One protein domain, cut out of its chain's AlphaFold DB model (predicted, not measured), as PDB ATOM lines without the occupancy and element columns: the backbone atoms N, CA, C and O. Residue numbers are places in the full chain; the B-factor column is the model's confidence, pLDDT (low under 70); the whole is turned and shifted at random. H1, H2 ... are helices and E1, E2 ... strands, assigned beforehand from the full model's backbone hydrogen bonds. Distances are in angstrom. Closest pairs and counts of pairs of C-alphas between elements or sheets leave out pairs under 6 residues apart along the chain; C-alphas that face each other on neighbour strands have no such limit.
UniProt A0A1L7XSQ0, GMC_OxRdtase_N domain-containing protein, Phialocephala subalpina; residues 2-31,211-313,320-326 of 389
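AT A GLANCE: This is residues 2 to 31, 211 to 313 and 320 to 326 of the 389 residues of the protein "GMC_OxRdtase_N domain-containing protein" of Phialocephala subalpina (UniProt A0A1L7XSQ0). With little regular structure, this is a hairpin, E1 and E2, with long helix H3 packed mainly on E2, and hairpin E3 and E4 reaching away as an arm. H2 and H5 pack on H3; H4 sticks out. The 140 printed residues run H1 H2 E1 E2 E3 E4 H3 H4 H5, mixed class, 55 in named elements; the whole is loose, radius of gyration of the C-alphas 18.3 A, spans 58 by 43 by 32 A.

HOW THE PARTS SIT: E1, residues 226 to 231, and E2, residues 247 to 252, form an antiparallel hairpin; N 229 and O 249, 2.8 A apart, are within hydrogen-bond range. H3, residues 282 to 300, comes closest to E2 at the C-alphas of Ala 291 and Pro 250, 5.9 A. With residues 282 to 287 alone H3 touches H2, residues 212 to 216, closest C-alphas Thr 283 and Ala 212, 4.6 A; with 285 to 292 alone it touches H5, residues 322 to 326, closest C-alphas Val 289 and Leu 326, 6.0 A. In H2, H3 and H5 every O i to N i+4 pair is within hydrogen-bond range.

IN THESE COORDINATES: H3 spans 27.3 A from C-alpha 282 at (-10.630, 22.812, 2.233). E3 is residues 260 to 262, E4 273 to 275, H4 302 to 305; H1, residues 23 to 26, begins at (-10.671, -6.186, -15.427) and touches no helix.

THE WHOLE: Cuts leave gaps of 32.7 A between C-alphas 31 and 211 and 13.0 A between 313 and 320. The link E1 to E2 is long. Low pLDDT includes residues 211 to 217 and 231 to 238.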
ATOM      1  N   THR A   2      -7.095   0.322   1.697       83.31
ATOM      2  CA  THR A   2      -6.156   1.452   1.784       83.31
ATOM      3  C   THR A   2      -5.367   1.397   3.090       83.31
ATOM      4  O   THR A   2      -5.732   0.650   4.003       83.31
ATOM      5  N   GLU A   3      -4.341   2.234   3.220       86.56
ATOM      6  CA  GLU A   3      -3.818   2.571   4.545       86.56
ATOM      7  C   GLU A   3      -4.848   3.365   5.363       86.56
ATOM      8  O   GLU A   3      -5.854   3.857   4.828       86.56
ATOM      9  N   SER A   4      -4.593   3.474   6.666       94.31
ATOM     10  CA  SER A   4      -5.408   4.267   7.584       94.31
ATOM     11  C   SER A   4      -5.420   5.736   7.158       94.31
ATOM     12  O   SER A   4      -4.384   6.296   6.812       94.31
ATOM     13  N   GLN A   5      -6.603   6.349   7.144       88.56
ATOM     14  CA  GLN A   5      -6.805   7.733   6.721       88.56
ATOM     15  C   GLN A   5      -7.086   8.606   7.958       88.56
ATOM     16  O   GLN A   5      -8.211   8.559   8.469       88.56
ATOM     17  N   PRO A   6      -6.123   9.402   8.468       92.50
ATOM     18  CA  PRO A   6      -6.314  10.195   9.690       92.50
ATOM     19  C   PRO A   6      -7.533  11.115   9.636       92.50
ATOM     20  O   PRO A   6      -8.311  11.210  10.583       92.50
ATOM     21  N   GLN A   7      -7.752  11.724   8.477       89.06
ATOM     22  CA  GLN A   7      -8.857  12.627   8.191       89.06
ATOM     23  C   GLN A   7     -10.224  11.928   8.084       89.06
ATOM     24  O   GLN A   7     -11.240  12.614   7.997       89.06
ATOM     25  N   LEU A   8     -10.253  10.593   8.076       92.44
ATOM     26  CA  LEU A   8     -11.456   9.753   8.083       92.44
ATOM     27  C   LEU A   8     -11.498   8.882   9.353       92.44
ATOM     28  O   LEU A   8     -11.856   7.709   9.298       92.44
ATOM     29  N   HIS A   9     -11.059   9.426  10.491       93.88
ATOM     30  CA  HIS A   9     -11.038   8.753  11.802       93.88
ATOM     31  C   HIS A   9     -10.162   7.500  11.833       93.88
ATOM     32  O   HIS A   9     -10.479   6.517  12.498       93.88
ATOM     33  N   ASN A  10      -9.048   7.534  11.097       93.50
ATOM     34  CA  ASN A  10      -8.144   6.400  10.924       93.50
ATOM     35  C   ASN A  10      -8.808   5.168  10.278       93.50
ATOM     36  O   ASN A  10      -8.241   4.071  10.314       93.50
ATOM     37  N   ASN A  11      -9.967   5.336   9.634       90.38
ATOM     38  CA  ASN A  11     -10.611   4.261   8.894       90.38
ATOM     39  C   ASN A  11      -9.760   3.837   7.692       90.38
ATOM     40  O   ASN A  11      -9.027   4.627   7.093       90.38
ATOM     41  N   THR A  12      -9.897   2.567   7.325       90.38
ATOM     42  CA  THR A  12      -9.390   2.035   6.058       90.38
ATOM     43  C   THR A  12     -10.556   1.852   5.100       90.38
ATOM     44  O   THR A  12     -11.668   1.516   5.504       90.38
ATOM     45  N   VAL A  13     -10.311   2.068   3.811       84.06
ATOM     46  CA  VAL A  13     -11.337   1.972   2.775       84.06
ATOM     47  C   VAL A  13     -11.111   0.706   1.955       84.06
ATOM     48  O   VAL A  13      -9.990   0.389   1.538       84.06
ATOM     49  N   SER A  14     -12.189  -0.032   1.697       84.69
ATOM     50  CA  SER A  14     -12.152  -1.115   0.717       84.69
ATOM     51  C   SER A  14     -12.158  -0.538  -0.694       84.69
ATOM     52  O   SER A  14     -13.039   0.241  -1.055       84.69
ATOM     53  N   TYR A  15     -11.163  -0.915  -1.497       78.44
ATOM     54  CA  TYR A  15     -10.996  -0.418  -2.859       78.44
ATOM     55  C   TYR A  15     -11.041  -1.573  -3.862       78.44
ATOM     56  O   TYR A  15     -10.022  -2.160  -4.220       78.44
ATOM     57  N   THR A  16     -12.252  -1.922  -4.295       80.12
ATOM     58  CA  THR A  16     -12.514  -3.073  -5.168       80.12
ATOM     59  C   THR A  16     -11.998  -2.853  -6.592       80.12
ATOM     60  O   THR A  16     -12.242  -1.812  -7.210       80.12
ATOM     61  N   ARG A  17     -11.315  -3.859  -7.151       74.69
ATOM     62  CA  ARG A  17     -10.820  -3.905  -8.537       74.69
ATOM     63  C   ARG A  17     -11.118  -5.268  -9.156       74.69
ATOM     64  O   ARG A  17     -11.086  -6.281  -8.461       74.69
ATOM     65  N   GLY A  18     -11.399  -5.292 -10.458       69.88
ATOM     66  CA  GLY A  18     -11.622  -6.546 -11.171       69.88
ATOM     67  C   GLY A  18     -10.324  -7.307 -11.407       69.88
ATOM     68  O   GLY A  18      -9.397  -6.774 -12.010       69.88
ATOM     69  N   LYS A  19     -10.277  -8.565 -10.956       77.62
ATOM     70  CA  LYS A  19      -9.170  -9.510 -11.179       77.62
ATOM     71  C   LYS A  19      -9.642 -10.661 -12.074       77.62
ATOM     72  O   LYS A  19      -9.755 -11.801 -11.641       77.62
ATOM     73  N   THR A  20     -10.000 -10.325 -13.310       73.00
ATOM     74  CA  THR A  20     -10.500 -11.251 -14.340       73.00
ATOM     75  C   THR A  20     -10.246 -10.668 -15.736       73.00
ATOM     76  O   THR A  20      -9.832  -9.510 -15.852       73.00
ATOM     77  N   LEU A  21     -10.491 -11.435 -16.802       69.12
ATOM     78  CA  LEU A  21     -10.474 -10.915 -18.172       69.12
ATOM     79  C   LEU A  21     -11.512  -9.785 -18.311       69.12
ATOM     80  O   LEU A  21     -12.654  -9.933 -17.889       69.12
ATOM     81  N   GLY A  22     -11.100  -8.641 -18.864       70.19
ATOM     82  CA  GLY A  22     -11.902  -7.407 -18.880       70.19
ATOM     83  C   GLY A  22     -11.716  -6.512 -17.643       70.19
ATOM     84  O   GLY A  22     -12.177  -5.367 -17.630       70.19
ATOM     85  N   GLY A  23     -11.003  -6.976 -16.613       76.88
ATOM     86  CA  GLY A  23     -10.671  -6.186 -15.427       76.88
ATOM     87  C   GLY A  23     -11.914  -5.642 -14.722       76.88
ATOM     88  O   GLY A  23     -12.903  -6.349 -14.540       76.88
ATOM     89  N   SER A  24     -11.884  -4.366 -14.331       74.50
ATOM     90  CA  SER A  24     -13.020  -3.721 -13.656       74.50
ATOM     91  C   SER A  24     -14.261  -3.563 -14.541       74.50
ATOM     92  O   SER A  24     -15.347  -3.411 -13.997       74.50
ATOM     93  N   SER A  25     -14.144  -3.629 -15.875       71.62
ATOM     94  CA  SER A  25     -15.323  -3.562 -16.758       71.62
ATOM     95  C   SER A  25     -16.227  -4.793 -16.644       71.62
ATOM     96  O   SER A  25     -17.418  -4.693 -16.903       71.62
ATOM     97  N   ALA A  26     -15.690  -5.925 -16.177       69.50
ATOM     98  CA  ALA A  26     -16.462  -7.137 -15.913       69.50
ATOM     99  C   ALA A  26     -17.252  -7.092 -14.587       69.50
ATOM    100  O   ALA A  26     -18.040  -7.994 -14.322       69.50
ATOM    101  N   LEU A  27     -17.011  -6.082 -13.740       71.88
ATOM    102  CA  LEU A  27     -17.632  -5.931 -12.415       71.88
ATOM    103  C   LEU A  27     -18.337  -4.583 -12.215       71.88
ATOM    104  O   LEU A  27     -18.902  -4.354 -11.148       71.88
ATOM    105  N   ASN A  28     -18.226  -3.654 -13.166       70.12
ATOM    106  CA  ASN A  28     -18.777  -2.314 -12.997       70.12
ATOM    107  C   ASN A  28     -20.310  -2.317 -13.113       70.12
ATOM    108  O   ASN A  28     -20.935  -3.295 -13.512       70.12
ATOM    109  N   GLU A  29     -20.919  -1.179 -12.796       74.94
ATOM    110  CA  GLU A  29     -22.374  -0.993 -12.873       74.94
ATOM    111  C   GLU A  29     -22.860  -0.652 -14.296       74.94
ATOM    112  O   GLU A  29     -24.019  -0.306 -14.502       74.94
ATOM    113  N   MET A  30     -21.960  -0.721 -15.285       76.50
ATOM    114  CA  MET A  30     -22.200  -0.441 -16.703       76.50
ATOM    115  C   MET A  30     -22.660   0.988 -17.101       76.50
ATOM    116  O   MET A  30     -23.155   1.130 -18.224       76.50
ATOM    117  N   PRO A  31     -22.497   2.078 -16.307       76.81
ATOM    118  CA  PRO A  31     -22.811   3.410 -16.817       76.81
ATOM    119  C   PRO A  31     -21.838   3.784 -17.943       76.81
ATOM    120  O   PRO A  31     -20.620   3.745 -17.763       76.81
ATOM    121  N   GLU A 211     -13.017  30.831  -0.891       53.03
ATOM    122  CA  GLU A 211     -11.829  30.110  -1.390       53.03
ATOM    123  C   GLU A 211     -12.218  29.021  -2.391       53.03
ATOM    124  O   GLU A 211     -11.669  28.974  -3.494       53.03
ATOM    125  N   ALA A 212     -13.279  28.265  -2.092       52.34
ATOM    126  CA  ALA A 212     -13.855  27.311  -3.027       52.34
ATOM    127  C   ALA A 212     -14.239  27.961  -4.366       52.34
ATOM    128  O   ALA A 212     -13.987  27.372  -5.405       52.34
ATOM    129  N   LYS A 213     -14.757  29.200  -4.406       59.19
ATOM    130  CA  LYS A 213     -15.039  29.874  -5.692       59.19
ATOM    131  C   LYS A 213     -13.795  30.136  -6.514       59.19
ATOM    132  O   LYS A 213     -13.877  30.032  -7.730       59.19
ATOM    133  N   ALA A 214     -12.695  30.541  -5.887       60.72
ATOM    134  CA  ALA A 214     -11.471  30.835  -6.618       60.72
ATOM    135  C   ALA A 214     -10.918  29.551  -7.246       60.72
ATOM    136  O   ALA A 214     -10.591  29.543  -8.430       60.72
ATOM    137  N   ASP A 215     -10.922  28.459  -6.481       64.69
ATOM    138  CA  ASP A 215     -10.533  27.141  -6.971       64.69
ATOM    139  C   ASP A 215     -11.488  26.633  -8.062       64.69
ATOM    140  O   ASP A 215     -11.039  26.197  -9.124       64.69
ATOM    141  N   LEU A 216     -12.804  26.727  -7.839       66.31
ATOM    142  CA  LEU A 216     -13.820  26.247  -8.776       66.31
ATOM    143  C   LEU A 216     -13.874  27.090 -10.062       66.31
ATOM    144  O   LEU A 216     -14.108  26.565 -11.146       66.31
ATOM    145  N   ALA A 217     -13.576  28.389  -9.986       68.44
ATOM    146  CA  ALA A 217     -13.503  29.269 -11.153       68.44
ATOM    147  C   ALA A 217     -12.340  28.928 -12.101       68.44
ATOM    148  O   ALA A 217     -12.300  29.435 -13.221       68.44
ATOM    149  N   THR A 218     -11.398  28.069 -11.686       73.50
ATOM    150  CA  THR A 218     -10.369  27.530 -12.589       73.50
ATOM    151  C   THR A 218     -10.903  26.444 -13.529       73.50
ATOM    152  O   THR A 218     -10.206  26.056 -14.474       73.50
ATOM    153  N   PHE A 219     -12.122  25.945 -13.301       70.81
ATOM    154  CA  PHE A 219     -12.767  24.974 -14.177       70.81
ATOM    155  C   PHE A 219     -13.556  25.666 -15.306       70.81
ATOM    156  O   PHE A 219     -14.079  26.766 -15.130       70.81
ATOM    157  N   PRO A 220     -13.646  25.038 -16.494       73.50
ATOM    158  CA  PRO A 220     -14.531  25.475 -17.571       73.50
ATOM    159  C   PRO A 220     -15.991  25.667 -17.139       73.50
ATOM    160  O   PRO A 220     -16.479  25.025 -16.217       73.50
ATOM    161  N   ALA A 221     -16.718  26.526 -17.849       72.00
ATOM    162  CA  ALA A 221     -18.084  26.898 -17.473       72.00
ATOM    163  C   ALA A 221     -19.127  25.772 -17.629       72.00
ATOM    164  O   ALA A 221     -20.188  25.839 -17.017       72.00
ATOM    165  N   ASP A 222     -18.856  24.761 -18.460       69.88
ATOM    166  CA  ASP A 222     -19.708  23.580 -18.651       69.88
ATOM    167  C   ASP A 222     -19.337  22.422 -17.709       69.88
ATOM    168  O   ASP A 222     -19.760  21.292 -17.933       69.88
ATOM    169  N   TRP A 223     -18.526  22.688 -16.684       70.44
ATOM    170  CA  TRP A 223     -18.013  21.697 -15.743       70.44
ATOM    171  C   TRP A 223     -18.946  21.477 -14.542       70.44
ATOM    172  O   TRP A 223     -19.702  22.370 -14.165       70.44
ATOM    173  N   LEU A 224     -18.905  20.283 -13.941       68.88
ATOM    174  CA  LEU A 224     -19.769  19.885 -12.820       68.88
ATOM    175  C   LEU A 224     -18.968  19.743 -11.525       68.88
ATOM    176  O   LEU A 224     -18.026  18.964 -11.492       68.88
ATOM    177  N   ASP A 225     -19.398  20.385 -10.439       70.81
ATOM    178  CA  ASP A 225     -18.701  20.292  -9.145       70.81
ATOM    179  C   ASP A 225     -18.967  18.957  -8.412       70.81
ATOM    180  O   ASP A 225     -18.098  18.382  -7.746       70.81
ATOM    181  N   PHE A 226     -20.192  18.437  -8.531       75.94
ATOM    182  CA  PHE A 226     -20.624  17.169  -7.945       75.94
ATOM    183  C   PHE A 226     -21.748  16.523  -8.765       75.94
ATOM    184  O   PHE A 226     -22.538  17.195  -9.427       75.94
ATOM    185  N   GLU A 227     -21.831  15.199  -8.687       77.00
ATOM    186  CA  GLU A 227     -22.901  14.370  -9.241       77.00
ATOM    187  C   GLU A 227     -23.785  13.874  -8.101       77.00
ATOM    188  O   GLU A 227     -23.281  13.521  -7.036       77.00
ATOM    189  N   TYR A 228     -25.092  13.777  -8.332       81.94
ATOM    190  CA  TYR A 228     -25.965  13.016  -7.450       81.94
ATOM    191  C   TYR A 228     -26.243  11.635  -8.024       81.94
ATOM    192  O   TYR A 228     -26.950  11.491  -9.021       81.94
ATOM    193  N   VAL A 229     -25.733  10.611  -7.348       77.12
ATOM    194  CA  VAL A 229     -26.051   9.220  -7.645       77.12
ATOM    195  C   VAL A 229     -27.357   8.882  -6.939       77.12
ATOM    196  O   VAL A 229     -27.414   8.812  -5.708       77.12
ATOM    197  N   VAL A 230     -28.424   8.710  -7.720       77.19
ATOM    198  CA  VAL A 230     -29.732   8.339  -7.176       77.19
ATOM    199  C   VAL A 230     -29.866   6.825  -7.148       77.19
ATOM    200  O   VAL A 230     -29.809   6.172  -8.190       77.19
ATOM    201  N   LEU A 231     -30.066   6.268  -5.959       69.81
ATOM    202  CA  LEU A 231     -30.191   4.831  -5.749       69.81
ATOM    203  C   LEU A 231     -31.568   4.515  -5.165       69.81
ATOM    204  O   LEU A 231     -32.053   5.191  -4.256       69.81
ATOM    205  N   SER A 232     -32.196   3.471  -5.702       60.50
ATOM    206  CA  SER A 232     -33.470   2.924  -5.217       60.50
ATOM    207  C   SER A 232     -33.286   1.635  -4.408       60.50
ATOM    208  O   SER A 232     -34.239   0.882  -4.221       60.50
ATOM    209  N   PHE A 233     -32.056   1.334  -3.994       57.31
ATOM    210  CA  PHE A 233     -31.704   0.155  -3.211       57.31
ATOM    211  C   PHE A 233     -30.711   0.527  -2.112       57.31
ATOM    212  O   PHE A 233     -29.979   1.511  -2.219       57.31
ATOM    213  N   ASN A 234     -30.695  -0.274  -1.049       59.53
ATOM    214  CA  ASN A 234     -29.835  -0.041   0.099       59.53
ATOM    215  C   ASN A 234     -28.358  -0.296  -0.265       59.53
ATOM    216  O   ASN A 234     -27.937  -1.443  -0.404       59.53
ATOM    217  N   SER A 235     -27.579   0.777  -0.414       56.59
ATOM    218  CA  SER A 235     -26.125   0.742  -0.628       56.59
ATOM    219  C   SER A 235     -25.323   0.704   0.682       56.59
ATOM    220  O   SER A 235     -24.099   0.569   0.658       56.59
ATOM    221  N   SER A 236     -25.999   0.843   1.827       62.03
ATOM    222  CA  SER A 236     -25.405   1.066   3.139       62.03
ATOM    223  C   SER A 236     -25.499  -0.180   4.015       62.03
ATOM    224  O   SER A 236     -26.575  -0.723   4.263       62.03
ATOM    225  N   THR A 237     -24.371  -0.600   4.587       61.69
ATOM    226  CA  THR A 237     -24.338  -1.671   5.597       61.69
ATOM    227  C   THR A 237     -24.991  -1.267   6.924       61.69
ATOM    228  O   THR A 237     -25.155  -2.110   7.799       61.69
ATOM    229  N   TYR A 238     -25.339   0.013   7.090       63.25
ATOM    230  CA  TYR A 238     -25.889   0.580   8.325       63.25
ATOM    231  C   TYR A 238     -27.422   0.589   8.364       63.25
ATOM    232  O   TYR A 238     -28.006   0.893   9.402       63.25
ATOM    233  N   LEU A 239     -28.080   0.291   7.242       74.81
ATOM    234  CA  LEU A 239     -29.530   0.384   7.103       74.81
ATOM    235  C   LEU A 239     -30.188  -0.995   7.066       74.81
ATOM    236  O   LEU A 239     -29.613  -1.967   6.570       74.81
ATOM    237  N   ALA A 240     -31.419  -1.071   7.574       76.31
ATOM    238  CA  ALA A 240     -32.173  -2.314   7.635       76.31
ATOM    239  C   ALA A 240     -32.501  -2.819   6.221       76.31
ATOM    240  O   ALA A 240     -33.021  -2.086   5.383       76.31
ATOM    241  N   SER A 241     -32.223  -4.091   5.940       72.56
ATOM    242  CA  SER A 241     -32.394  -4.672   4.599       72.56
ATOM    243  C   SER A 241     -33.855  -4.835   4.159       72.56
ATOM    244  O   SER A 241     -34.111  -5.076   2.983       72.56
ATOM    245  N   ASN A 242     -34.813  -4.706   5.080       79.38
ATOM    246  CA  ASN A 242     -36.248  -4.868   4.834       79.38
ATOM    247  C   ASN A 242     -36.993  -3.549   4.561       79.38
ATOM    248  O   ASN A 242     -38.218  -3.565   4.443       79.38
ATOM    249  N   ILE A 243     -36.286  -2.418   4.479       78.25
ATOM    250  CA  ILE A 243     -36.861  -1.096   4.211       78.25
ATOM    251  C   ILE A 243     -36.318  -0.572   2.878       78.25
ATOM    252  O   ILE A 243     -35.145  -0.749   2.551       78.25
ATOM    253  N   THR A 244     -37.184   0.076   2.095       77.81
ATOM    254  CA  THR A 244     -36.772   0.793   0.880       77.81
ATOM    255  C   THR A 244     -36.385   2.218   1.244       77.81
ATOM    256  O   THR A 244     -37.170   2.929   1.869       77.81
ATOM    257  N   TYR A 245     -35.195   2.639   0.826       80.88
ATOM    258  CA  TYR A 245     -34.691   3.987   1.058       80.88
ATOM    259  C   TYR A 245     -34.569   4.724  -0.271       80.88
ATOM    260  O   TYR A 245     -34.040   4.187  -1.244       80.88
ATOM    261  N   GLY A 246     -35.059   5.963  -0.302       81.06
ATOM    262  CA  GLY A 246     -34.693   6.913  -1.341       81.06
ATOM    263  C   GLY A 246     -33.315   7.471  -1.018       81.06
ATOM    264  O   GLY A 246     -33.136   8.103   0.022       81.06
ATOM    265  N   THR A 247     -32.337   7.220  -1.880       81.38
ATOM    266  CA  THR A 247     -30.949   7.599  -1.619       81.38
ATOM    267  C   THR A 247     -30.453   8.550  -2.697       81.38
ATOM    268  O   THR A 247     -30.560   8.264  -3.887       81.38
ATOM    269  N   LEU A 248     -29.914   9.690  -2.260       83.75
ATOM    270  CA  LEU A 248     -29.292  10.691  -3.117       83.75
ATOM    271  C   LEU A 248     -27.870  10.937  -2.618       83.75
ATOM    272  O   LEU A 248     -27.669  11.647  -1.633       83.75
ATOM    273  N   GLU A 249     -26.890  10.315  -3.264       84.38
ATOM    274  CA  GLU A 249     -25.499  10.375  -2.828       84.38
ATOM    275  C   GLU A 249     -24.703  11.390  -3.650       84.38
ATOM    276  O   GLU A 249     -24.542  11.196  -4.856       84.38
ATOM    277  N   PRO A 250     -24.176  12.456  -3.029       86.38
ATOM    278  CA  PRO A 250     -23.272  13.359  -3.716       86.38
ATOM    279  C   PRO A 250     -21.898  12.707  -3.911       86.38
ATOM    280  O   PRO A 250     -21.226  12.335  -2.949       86.38
ATOM    281  N   ALA A 251     -21.450  12.622  -5.158       84.62
ATOM    282  CA  ALA A 251     -20.093  12.268  -5.534       84.62
ATOM    283  C   ALA A 251     -19.355  13.527  -5.999       84.62
ATOM    284  O   ALA A 251     -19.768  14.179  -6.956       84.62
ATOM    285  N   LEU A 252     -18.245  13.863  -5.339       81.75
ATOM    286  CA  LEU A 252     -17.368  14.945  -5.791       81.75
ATOM    287  C   LEU A 252     -16.674  14.515  -7.089       81.75
ATOM    288  O   LEU A 252     -15.945  13.518  -7.097       81.75
ATOM    289  N   ILE A 253     -16.907  15.254  -8.174       75.81
ATOM    290  CA  ILE A 253     -16.383  14.908  -9.506       75.81
ATOM    291  C   ILE A 253     -14.949  15.408  -9.687       75.81
ATOM    292  O   ILE A 253     -14.136  14.712 -10.305       75.81
ATOM    293  N   ASP A 254     -14.615  16.523  -9.031       70.50
ATOM    294  CA  ASP A 254     -13.297  17.157  -9.085       70.50
ATOM    295  C   ASP A 254     -12.714  17.363  -7.688       70.50
ATOM    296  O   ASP A 254     -12.577  18.489  -7.193       70.50
ATOM    297  N   PRO A 255     -12.335  16.271  -7.003       75.06
ATOM    298  CA  PRO A 255     -11.592  16.423  -5.771       75.06
ATOM    299  C   PRO A 255     -10.303  17.202  -6.073       75.06
ATOM    300  O   PRO A 255      -9.592  16.900  -7.029       75.06
ATOM    301  N   LEU A 256      -9.980  18.202  -5.259       77.38
ATOM    302  CA  LEU A 256      -8.674  18.865  -5.195       77.38
ATOM    303  C   LEU A 256      -7.728  18.114  -4.252       77.38
ATOM    304  O   LEU A 256      -6.512  18.168  -4.404       77.38
ATOM    305  N   SER A 257      -8.301  17.348  -3.328       79.94
ATOM    306  CA  SER A 257      -7.625  16.355  -2.503       79.94
ATOM    307  C   SER A 257      -6.875  15.347  -3.382       79.94
ATOM    308  O   SER A 257      -7.392  14.898  -4.413       79.94
ATOM    309  N   ARG A 258      -5.649  14.981  -2.999       72.94
ATOM    310  CA  ARG A 258      -4.803  14.040  -3.748       72.94
ATOM    311  C   ARG A 258      -4.378  12.887  -2.859       72.94
ATOM    312  O   ARG A 258      -3.915  13.097  -1.743       72.94
ATOM    313  N   GLY A 259      -4.520  11.688  -3.403       71.94
ATOM    314  CA  GLY A 259      -3.936  10.474  -2.863       71.94
ATOM    315  C   GLY A 259      -2.629  10.113  -3.564       71.94
ATOM    316  O   GLY A 259      -2.205  10.776  -4.513       71.94
ATOM    317  N   ASN A 260      -2.019   9.022  -3.121       70.62
ATOM    318  CA  ASN A 260      -0.858   8.415  -3.752       70.62
ATOM    319  C   ASN A 260      -0.932   6.882  -3.662       70.62
ATOM    320  O   ASN A 260      -1.735   6.307  -2.924       70.62
ATOM    321  N   ILE A 261      -0.096   6.229  -4.460       73.50
ATOM    322  CA  ILE A 261       0.128   4.790  -4.411       73.50
ATOM    323  C   ILE A 261       1.632   4.549  -4.342       73.50
ATOM    324  O   ILE A 261       2.392   5.173  -5.084       73.50
ATOM    325  N   SER A 262       2.059   3.664  -3.452       67.62
ATOM    326  CA  SER A 262       3.458   3.285  -3.287       67.62
ATOM    327  C   SER A 262       3.596   1.775  -3.117       67.62
ATOM    328  O   SER A 262       2.624   1.048  -2.892       67.62
ATOM    329  N   VAL A 263       4.816   1.282  -3.292       65.56
ATOM    330  CA  VAL A 263       5.131  -0.134  -3.111       65.56
ATOM    331  C   VAL A 263       5.382  -0.433  -1.633       65.56
ATOM    332  O   VAL A 263       5.981   0.377  -0.928       65.56
ATOM    333  N   SER A 264       4.930  -1.595  -1.165       76.38
ATOM    334  CA  SER A 264       5.238  -2.106   0.180       76.38
ATOM    335  C   SER A 264       6.544  -2.908   0.210       76.38
ATOM    336  O   SER A 264       7.184  -3.020   1.254       76.38
ATOM    337  N   SER A 265       6.948  -3.456  -0.936       81.81
ATOM    338  CA  SER A 265       8.128  -4.295  -1.112       81.81
ATOM    339  C   SER A 265       8.601  -4.243  -2.582       81.81
ATOM    340  O   SER A 265       7.929  -3.637  -3.421       81.81
ATOM    341  N   PRO A 266       9.744  -4.859  -2.936       72.56
ATOM    342  CA  PRO A 266      10.161  -4.993  -4.332       72.56
ATOM    343  C   PRO A 266       9.355  -6.033  -5.145       72.56
ATOM    344  O   PRO A 266       9.588  -6.150  -6.347       72.56
ATOM    345  N   SER A 267       8.452  -6.811  -4.530       85.62
ATOM    346  CA  SER A 267       7.649  -7.847  -5.199       85.62
ATOM    347  C   SER A 267       6.296  -7.315  -5.672       85.62
ATOM    348  O   SER A 267       5.612  -6.601  -4.947       85.62
ATOM    349  N   ILE A 268       5.867  -7.723  -6.871       72.25
ATOM    350  CA  ILE A 268       4.539  -7.386  -7.415       72.25
ATOM    351  C   ILE A 268       3.402  -8.192  -6.770       72.25
ATOM    352  O   ILE A 268       2.236  -7.806  -6.867       72.25
ATOM    353  N   ASP A 269       3.735  -9.314  -6.131       82.56
ATOM    354  CA  ASP A 269       2.761 -10.151  -5.425       82.56
ATOM    355  C   ASP A 269       2.307  -9.510  -4.109       82.56
ATOM    356  O   ASP A 269       1.217  -9.810  -3.610       82.56
ATOM    357  N   ASP A 270       3.119  -8.597  -3.570       78.12
ATOM    358  CA  ASP A 270       2.789  -7.863  -2.361       78.12
ATOM    359  C   ASP A 270       1.835  -6.703  -2.688       78.12
ATOM    360  O   ASP A 270       2.085  -5.916  -3.609       78.12
ATOM    361  N   PRO A 271       0.719  -6.554  -1.950       77.00
ATOM    362  CA  PRO A 271      -0.219  -5.472  -2.198       77.00
ATOM    363  C   PRO A 271       0.445  -4.089  -2.075       77.00
ATOM    364  O   PRO A 271       1.231  -3.864  -1.147       77.00
ATOM    365  N   PRO A 272       0.097  -3.131  -2.952       76.06
ATOM    366  CA  PRO A 272       0.586  -1.766  -2.834       76.06
ATOM    367  C   PRO A 272      -0.031  -1.062  -1.621       76.06
ATOM    368  O   PRO A 272      -1.138  -1.387  -1.179       76.06
ATOM    369  N   ILE A 273       0.658  -0.036  -1.133       76.38
ATOM    370  CA  ILE A 273       0.131   0.896  -0.139       76.38
ATOM    371  C   ILE A 273      -0.663   1.958  -0.897       76.38
ATOM    372  O   ILE A 273      -0.153   2.603  -1.812       76.38
ATOM    373  N   ILE A 274      -1.938   2.114  -0.544       76.75
ATOM    374  CA  ILE A 274      -2.843   3.059  -1.203       76.75
ATOM    375  C   ILE A 274      -3.278   4.097  -0.181       76.75
ATOM    376  O   ILE A 274      -3.991   3.759   0.765       76.75
ATOM    377  N   ASN A 275      -2.919   5.354  -0.426       76.81
ATOM    378  CA  ASN A 275      -3.454   6.507   0.277       76.81
ATOM    379  C   ASN A 275      -4.461   7.215  -0.627       76.81
ATOM    380  O   ASN A 275      -4.104   7.706  -1.696       76.81
ATOM    381  N   VAL A 276      -5.727   7.285  -0.222       79.00
ATOM    382  CA  VAL A 276      -6.752   7.955  -1.037       79.00
ATOM    383  C   VAL A 276      -6.754   9.470  -0.857       79.00
ATOM    384  O   VAL A 276      -7.181  10.183  -1.764       79.00
ATOM    385  N   GLY A 277      -6.280   9.966   0.288       81.69
ATOM    386  CA  GLY A 277      -6.147  11.390   0.573       81.69
ATOM    387  C   GLY A 277      -7.458  12.175   0.530       81.69
ATOM    388  O   GLY A 277      -7.413  13.393   0.429       81.69
ATOM    389  N   TRP A 278      -8.628  11.529   0.560       85.75
ATOM    390  CA  TRP A 278      -9.923  12.211   0.448       85.75
ATOM    391  C   TRP A 278     -10.179  13.169   1.607       85.75
ATOM    392  O   TRP A 278      -9.754  12.890   2.722       85.75
ATOM    393  N   LEU A 279     -10.934  14.246   1.356       86.50
ATOM    394  CA  LEU A 279     -11.318  15.233   2.376       86.50
ATOM    395  C   LEU A 279     -10.098  15.832   3.113       86.50
ATOM    396  O   LEU A 279     -10.109  16.000   4.336       86.50
ATOM    397  N   THR A 280      -9.032  16.128   2.362       84.19
ATOM    398  CA  THR A 280      -7.815  16.802   2.856       84.19
ATOM    399  C   THR A 280      -7.724  18.259   2.407       84.19
ATOM    400  O   THR A 280      -7.093  19.067   3.078       84.19
ATOM    401  N   ASN A 281      -8.378  18.616   1.299       85.31
ATOM    402  CA  ASN A 281      -8.433  19.983   0.784       85.31
ATOM    403  C   ASN A 281      -9.702  20.720   1.261       85.31
ATOM    404  O   ASN A 281     -10.796  20.155   1.205       85.31
ATOM    405  N   ALA A 282      -9.554  21.983   1.679       83.38
ATOM    406  CA  ALA A 282     -10.630  22.812   2.233       83.38
ATOM    407  C   ALA A 282     -11.836  22.966   1.289       83.38
ATOM    408  O   ALA A 282     -12.967  22.720   1.704       83.38
ATOM    409  N   THR A 283     -11.601  23.236   0.003       83.06
ATOM    410  CA  THR A 283     -12.652  23.354  -1.022       83.06
ATOM    411  C   THR A 283     -13.471  22.073  -1.151       83.06
ATOM    412  O   THR A 283     -14.690  22.123  -1.308       83.06
ATOM    413  N   ASN A 284     -12.853  20.893  -1.027       85.94
ATOM    414  CA  ASN A 284     -13.611  19.637  -1.040       85.94
ATOM    415  C   ASN A 284     -14.430  19.404   0.229       85.94
ATOM    416  O   ASN A 284     -15.506  18.821   0.131       85.94
ATOM    417  N   LEU A 285     -13.943  19.843   1.394       87.12
ATOM    418  CA  LEU A 285     -14.711  19.781   2.642       87.12
ATOM    419  C   LEU A 285     -15.970  20.644   2.531       87.12
ATOM    420  O   LEU A 285     -17.071  20.175   2.809       87.12
ATOM    421  N   GLU A 286     -15.807  21.873   2.050       85.50
ATOM    422  CA  GLU A 286     -16.899  22.824   1.853       85.50
ATOM    423  C   GLU A 286     -17.914  22.312   0.820       85.50
ATOM    424  O   GLU A 286     -19.117  22.254   1.087       85.50
ATOM    425  N   THR A 287     -17.427  21.838  -0.331       84.81
ATOM    426  CA  THR A 287     -18.286  21.308  -1.401       84.81
ATOM    427  C   THR A 287     -19.068  20.077  -0.937       84.81
ATOM    428  O   THR A 287     -20.244  19.941  -1.273       84.81
ATOM    429  N   ALA A 288     -18.474  19.201  -0.116       88.62
ATOM    430  CA  ALA A 288     -19.175  18.044   0.443       88.62
ATOM    431  C   ALA A 288     -20.356  18.456   1.340       88.62
ATOM    432  O   ALA A 288     -21.451  17.902   1.213       88.62
ATOM    433  N   VAL A 289     -20.167  19.459   2.206       90.50
ATOM    434  CA  VAL A 289     -21.235  19.990   3.070       90.50
ATOM    435  C   VAL A 289     -22.356  20.601   2.231       90.50
ATOM    436  O   VAL A 289     -23.531  20.294   2.452       90.50
ATOM    437  N   ILE A 290     -22.009  21.426   1.237       89.12
ATOM    438  CA  ILE A 290     -22.977  22.045   0.321       89.12
ATOM    439  C   ILE A 290     -23.780  20.973  -0.420       89.12
ATOM    440  O   ILE A 290     -25.007  21.064  -0.493       89.12
ATOM    441  N   ALA A 291     -23.116  19.932  -0.923       88.75
ATOM    442  CA  ALA A 291     -23.768  18.873  -1.678       88.75
ATOM    443  C   ALA A 291     -24.764  18.071  -0.815       88.75
ATOM    444  O   ALA A 291     -25.859  17.753  -1.287       88.75
ATOM    445  N   ILE A 292     -24.450  17.809   0.459       91.19
ATOM    446  CA  ILE A 292     -25.377  17.160   1.407       91.19
ATOM    447  C   ILE A 292     -26.565  18.076   1.736       91.19
ATOM    448  O   ILE A 292     -27.715  17.632   1.714       91.19
ATOM    449  N   LYS A 293     -26.328  19.368   1.994       91.81
ATOM    450  CA  LYS A 293     -27.409  20.342   2.233       91.81
ATOM    451  C   LYS A 293     -28.358  20.438   1.043       91.81
ATOM    452  O   LYS A 293     -29.572  20.407   1.213       91.81
ATOM    453  N   ARG A 294     -27.812  20.469  -0.170       87.75
ATOM    454  CA  ARG A 294     -28.595  20.485  -1.407       87.75
ATOM    455  C   ARG A 294     -29.383  19.188  -1.616       87.75
ATOM    456  O   ARG A 294     -30.522  19.249  -2.072       87.75
ATOM    457  N   ALA A 295     -28.840  18.032  -1.228       87.81
ATOM    458  CA  ALA A 295     -29.601  16.784  -1.231       87.81
ATOM    459  C   ALA A 295     -30.812  16.856  -0.285       87.81
ATOM    460  O   ALA A 295     -31.905  16.415  -0.637       87.81
ATOM    461  N   ARG A 296     -30.657  17.470   0.893       90.75
ATOM    462  CA  ARG A 296     -31.775  17.706   1.821       90.75
ATOM    463  C   ARG A 296     -32.818  18.660   1.257       90.75
ATOM    464  O   ARG A 296     -34.002  18.380   1.387       90.75
ATOM    465  N   GLU A 297     -32.404  19.745   0.601       89.44
ATOM    466  CA  GLU A 297     -33.328  20.652  -0.100       89.44
ATOM    467  C   GLU A 297     -34.144  19.913  -1.167       89.44
ATOM    468  O   GLU A 297     -35.352  20.121  -1.268       89.44
ATOM    469  N   PHE A 298     -33.506  19.016  -1.928       86.88
ATOM    470  CA  PHE A 298     -34.188  18.175  -2.911       86.88
ATOM    471  C   PHE A 298     -35.280  17.321  -2.254       86.88
ATOM    472  O   PHE A 298     -36.438  17.386  -2.669       86.88
ATOM    473  N   TRP A 299     -34.950  16.582  -1.192       85.00
ATOM    474  CA  TRP A 299     -35.930  15.767  -0.464       85.00
ATOM    475  C   TRP A 299     -37.007  16.611   0.236       85.00
ATOM    476  O   TRP A 299     -38.150  16.180   0.342       85.00
ATOM    477  N   ALA A 300     -36.688  17.830   0.669       87.56
ATOM    478  CA  ALA A 300     -37.644  18.743   1.295       87.56
ATOM    479  C   ALA A 300     -38.585  19.446   0.296       87.56
ATOM    480  O   ALA A 300     -39.523  20.127   0.725       87.56
ATOM    481  N   SER A 301     -38.351  19.306  -1.012       85.06
ATOM    482  CA  SER A 301     -39.189  19.917  -2.045       85.06
ATOM    483  C   SER A 301     -40.618  19.362  -2.040       85.06
ATOM    484  O   SER A 301     -40.863  18.212  -1.669       85.06
ATOM    485  N   ASP A 302     -41.580  20.174  -2.485       84.62
ATOM    486  CA  ASP A 302     -43.001  19.800  -2.469       84.62
ATOM    487  C   ASP A 302     -43.307  18.554  -3.309       84.62
ATOM    488  O   ASP A 302     -44.177  17.765  -2.946       84.62
ATOM    489  N   VAL A 303     -42.540  18.334  -4.381       79.00
ATOM    490  CA  VAL A 303     -42.654  17.143  -5.234       79.00
ATOM    491  C   VAL A 303     -42.295  15.881  -4.454       79.00
ATOM    492  O   VAL A 303     -43.009  14.880  -4.513       79.00
ATOM    493  N   MET A 304     -41.210  15.931  -3.680       81.94
ATOM    494  CA  MET A 304     -40.713  14.762  -2.957       81.94
ATOM    495  C   MET A 304     -41.569  14.430  -1.731       81.94
ATOM    496  O   MET A 304     -41.706  13.255  -1.392       81.94
ATOM    497  N   LYS A 305     -42.236  15.420  -1.117       80.50
ATOM    498  CA  LYS A 305     -43.160  15.194   0.014       80.50
ATOM    499  C   LYS A 305     -44.255  14.170  -0.296       80.50
ATOM    500  O   LYS A 305     -44.668  13.453   0.607       80.50
ATOM    501  N   GLY A 306     -44.707  14.082  -1.550       79.88
ATOM    502  CA  GLY A 306     -45.744  13.132  -1.967       79.88
ATOM    503  C   GLY A 306     -45.293  11.667  -2.019       79.88
ATOM    504  O   GLY A 306     -46.141  10.779  -2.054       79.88
ATOM    505  N   ILE A 307     -43.982  11.406  -2.023       78.94
ATOM    506  CA  ILE A 307     -43.407  10.053  -2.131       78.94
ATOM    507  C   ILE A 307     -42.537   9.661  -0.932       78.94
ATOM    508  O   ILE A 307     -42.149   8.501  -0.805       78.94
ATOM    509  N   LEU A 308     -42.227  10.611  -0.049       83.06
ATOM    510  CA  LEU A 308     -41.451  10.365   1.157       83.06
ATOM    511  C   LEU A 308     -42.297   9.698   2.242       83.06
ATOM    512  O   LEU A 308     -43.364  10.181   2.614       83.06
ATOM    513  N   VAL A 309     -41.768   8.610   2.799       84.56
ATOM    514  CA  VAL A 309     -42.342   7.920   3.956       84.56
ATOM    515  C   VAL A 309     -41.335   7.980   5.097       84.56
ATOM    516  O   VAL A 309     -40.236   7.444   4.989       84.56
ATOM    517  N   GLY A 310     -41.725   8.613   6.204       85.06
ATOM    518  CA  GLY A 310     -40.874   8.759   7.383       85.06
ATOM    519  C   GLY A 310     -39.906   9.942   7.312       85.06
ATOM    520  O   GLY A 310     -40.072  10.870   6.522       85.06
ATOM    521  N   GLU A 311     -38.923   9.931   8.210       88.19
ATOM    522  CA  GLU A 311     -37.936  11.000   8.360       88.19
ATOM    523  C   GLU A 311     -36.600  10.657   7.687       88.19
ATOM    524  O   GLU A 311     -36.328   9.501   7.366       88.19
ATOM    525  N   GLU A 312     -35.743  11.666   7.502       90.31
ATOM    526  CA  GLU A 312     -34.359  11.462   7.064       90.31
ATOM    527  C   GLU A 312     -33.637  10.493   8.007       90.31
ATOM    528  O   GLU A 312     -33.522  10.747   9.208       90.31
ATOM    529  N   VAL A 313     -33.118   9.402   7.446       88.88
ATOM    530  CA  VAL A 313     -32.430   8.357   8.214       88.88
ATOM    531  C   VAL A 313     -30.930   8.618   8.303       88.88
ATOM    532  O   VAL A 313     -30.341   8.443   9.365       88.88
ATOM    533  N   SER A 320     -27.021  18.902  11.756       91.31
ATOM    534  CA  SER A 320     -27.601  20.108  11.137       91.31
ATOM    535  C   SER A 320     -26.590  21.211  10.832       91.31
ATOM    536  O   SER A 320     -26.750  21.892   9.818       91.31
ATOM    537  N   THR A 321     -25.545  21.368  11.649       94.06
ATOM    538  CA  THR A 321     -24.489  22.356  11.389       94.06
ATOM    539  C   THR A 321     -23.483  21.841  10.362       94.06
ATOM    540  O   THR A 321     -23.363  20.635  10.137       94.06
ATOM    541  N   ASP A 322     -22.744  22.752   9.737       93.50
ATOM    542  CA  ASP A 322     -21.712  22.443   8.743       93.50
ATOM    543  C   ASP A 322     -20.643  21.520   9.330       93.50
ATOM    544  O   ASP A 322     -20.252  20.545   8.692       93.50
ATOM    545  N   GLU A 323     -20.246  21.760  10.579       93.44
ATOM    546  CA  GLU A 323     -19.281  20.942  11.312       93.44
ATOM    547  C   GLU A 323     -19.826  19.537  11.566       93.44
ATOM    548  O   GLU A 323     -19.116  18.558  11.354       93.44
ATOM    549  N   GLN A 324     -21.097  19.418  11.970       95.62
ATOM    550  CA  GLN A 324     -21.738  18.120  12.184       95.62
ATOM    551  C   GLN A 324     -21.856  17.330  10.876       95.62
ATOM    552  O   GLN A 324     -21.581  16.132  10.851       95.62
ATOM    553  N   ILE A 325     -22.264  17.990   9.787       95.62
ATOM    554  CA  ILE A 325     -22.373  17.375   8.459       95.62
ATOM    555  C   ILE A 325     -21.000  16.903   7.989       95.62
ATOM    556  O   ILE A 325     -20.878  15.791   7.474       95.62
ATOM    557  N   LEU A 326     -19.968  17.725   8.178       93.56
ATOM    558  CA  LEU A 326     -18.613  17.389   7.777       93.56
ATOM    559  C   LEU A 326     -18.056  16.209   8.576       93.56
ATOM    560  O   LEU A 326     -17.498  15.284   7.990       93.56
TER     561      LEU A 326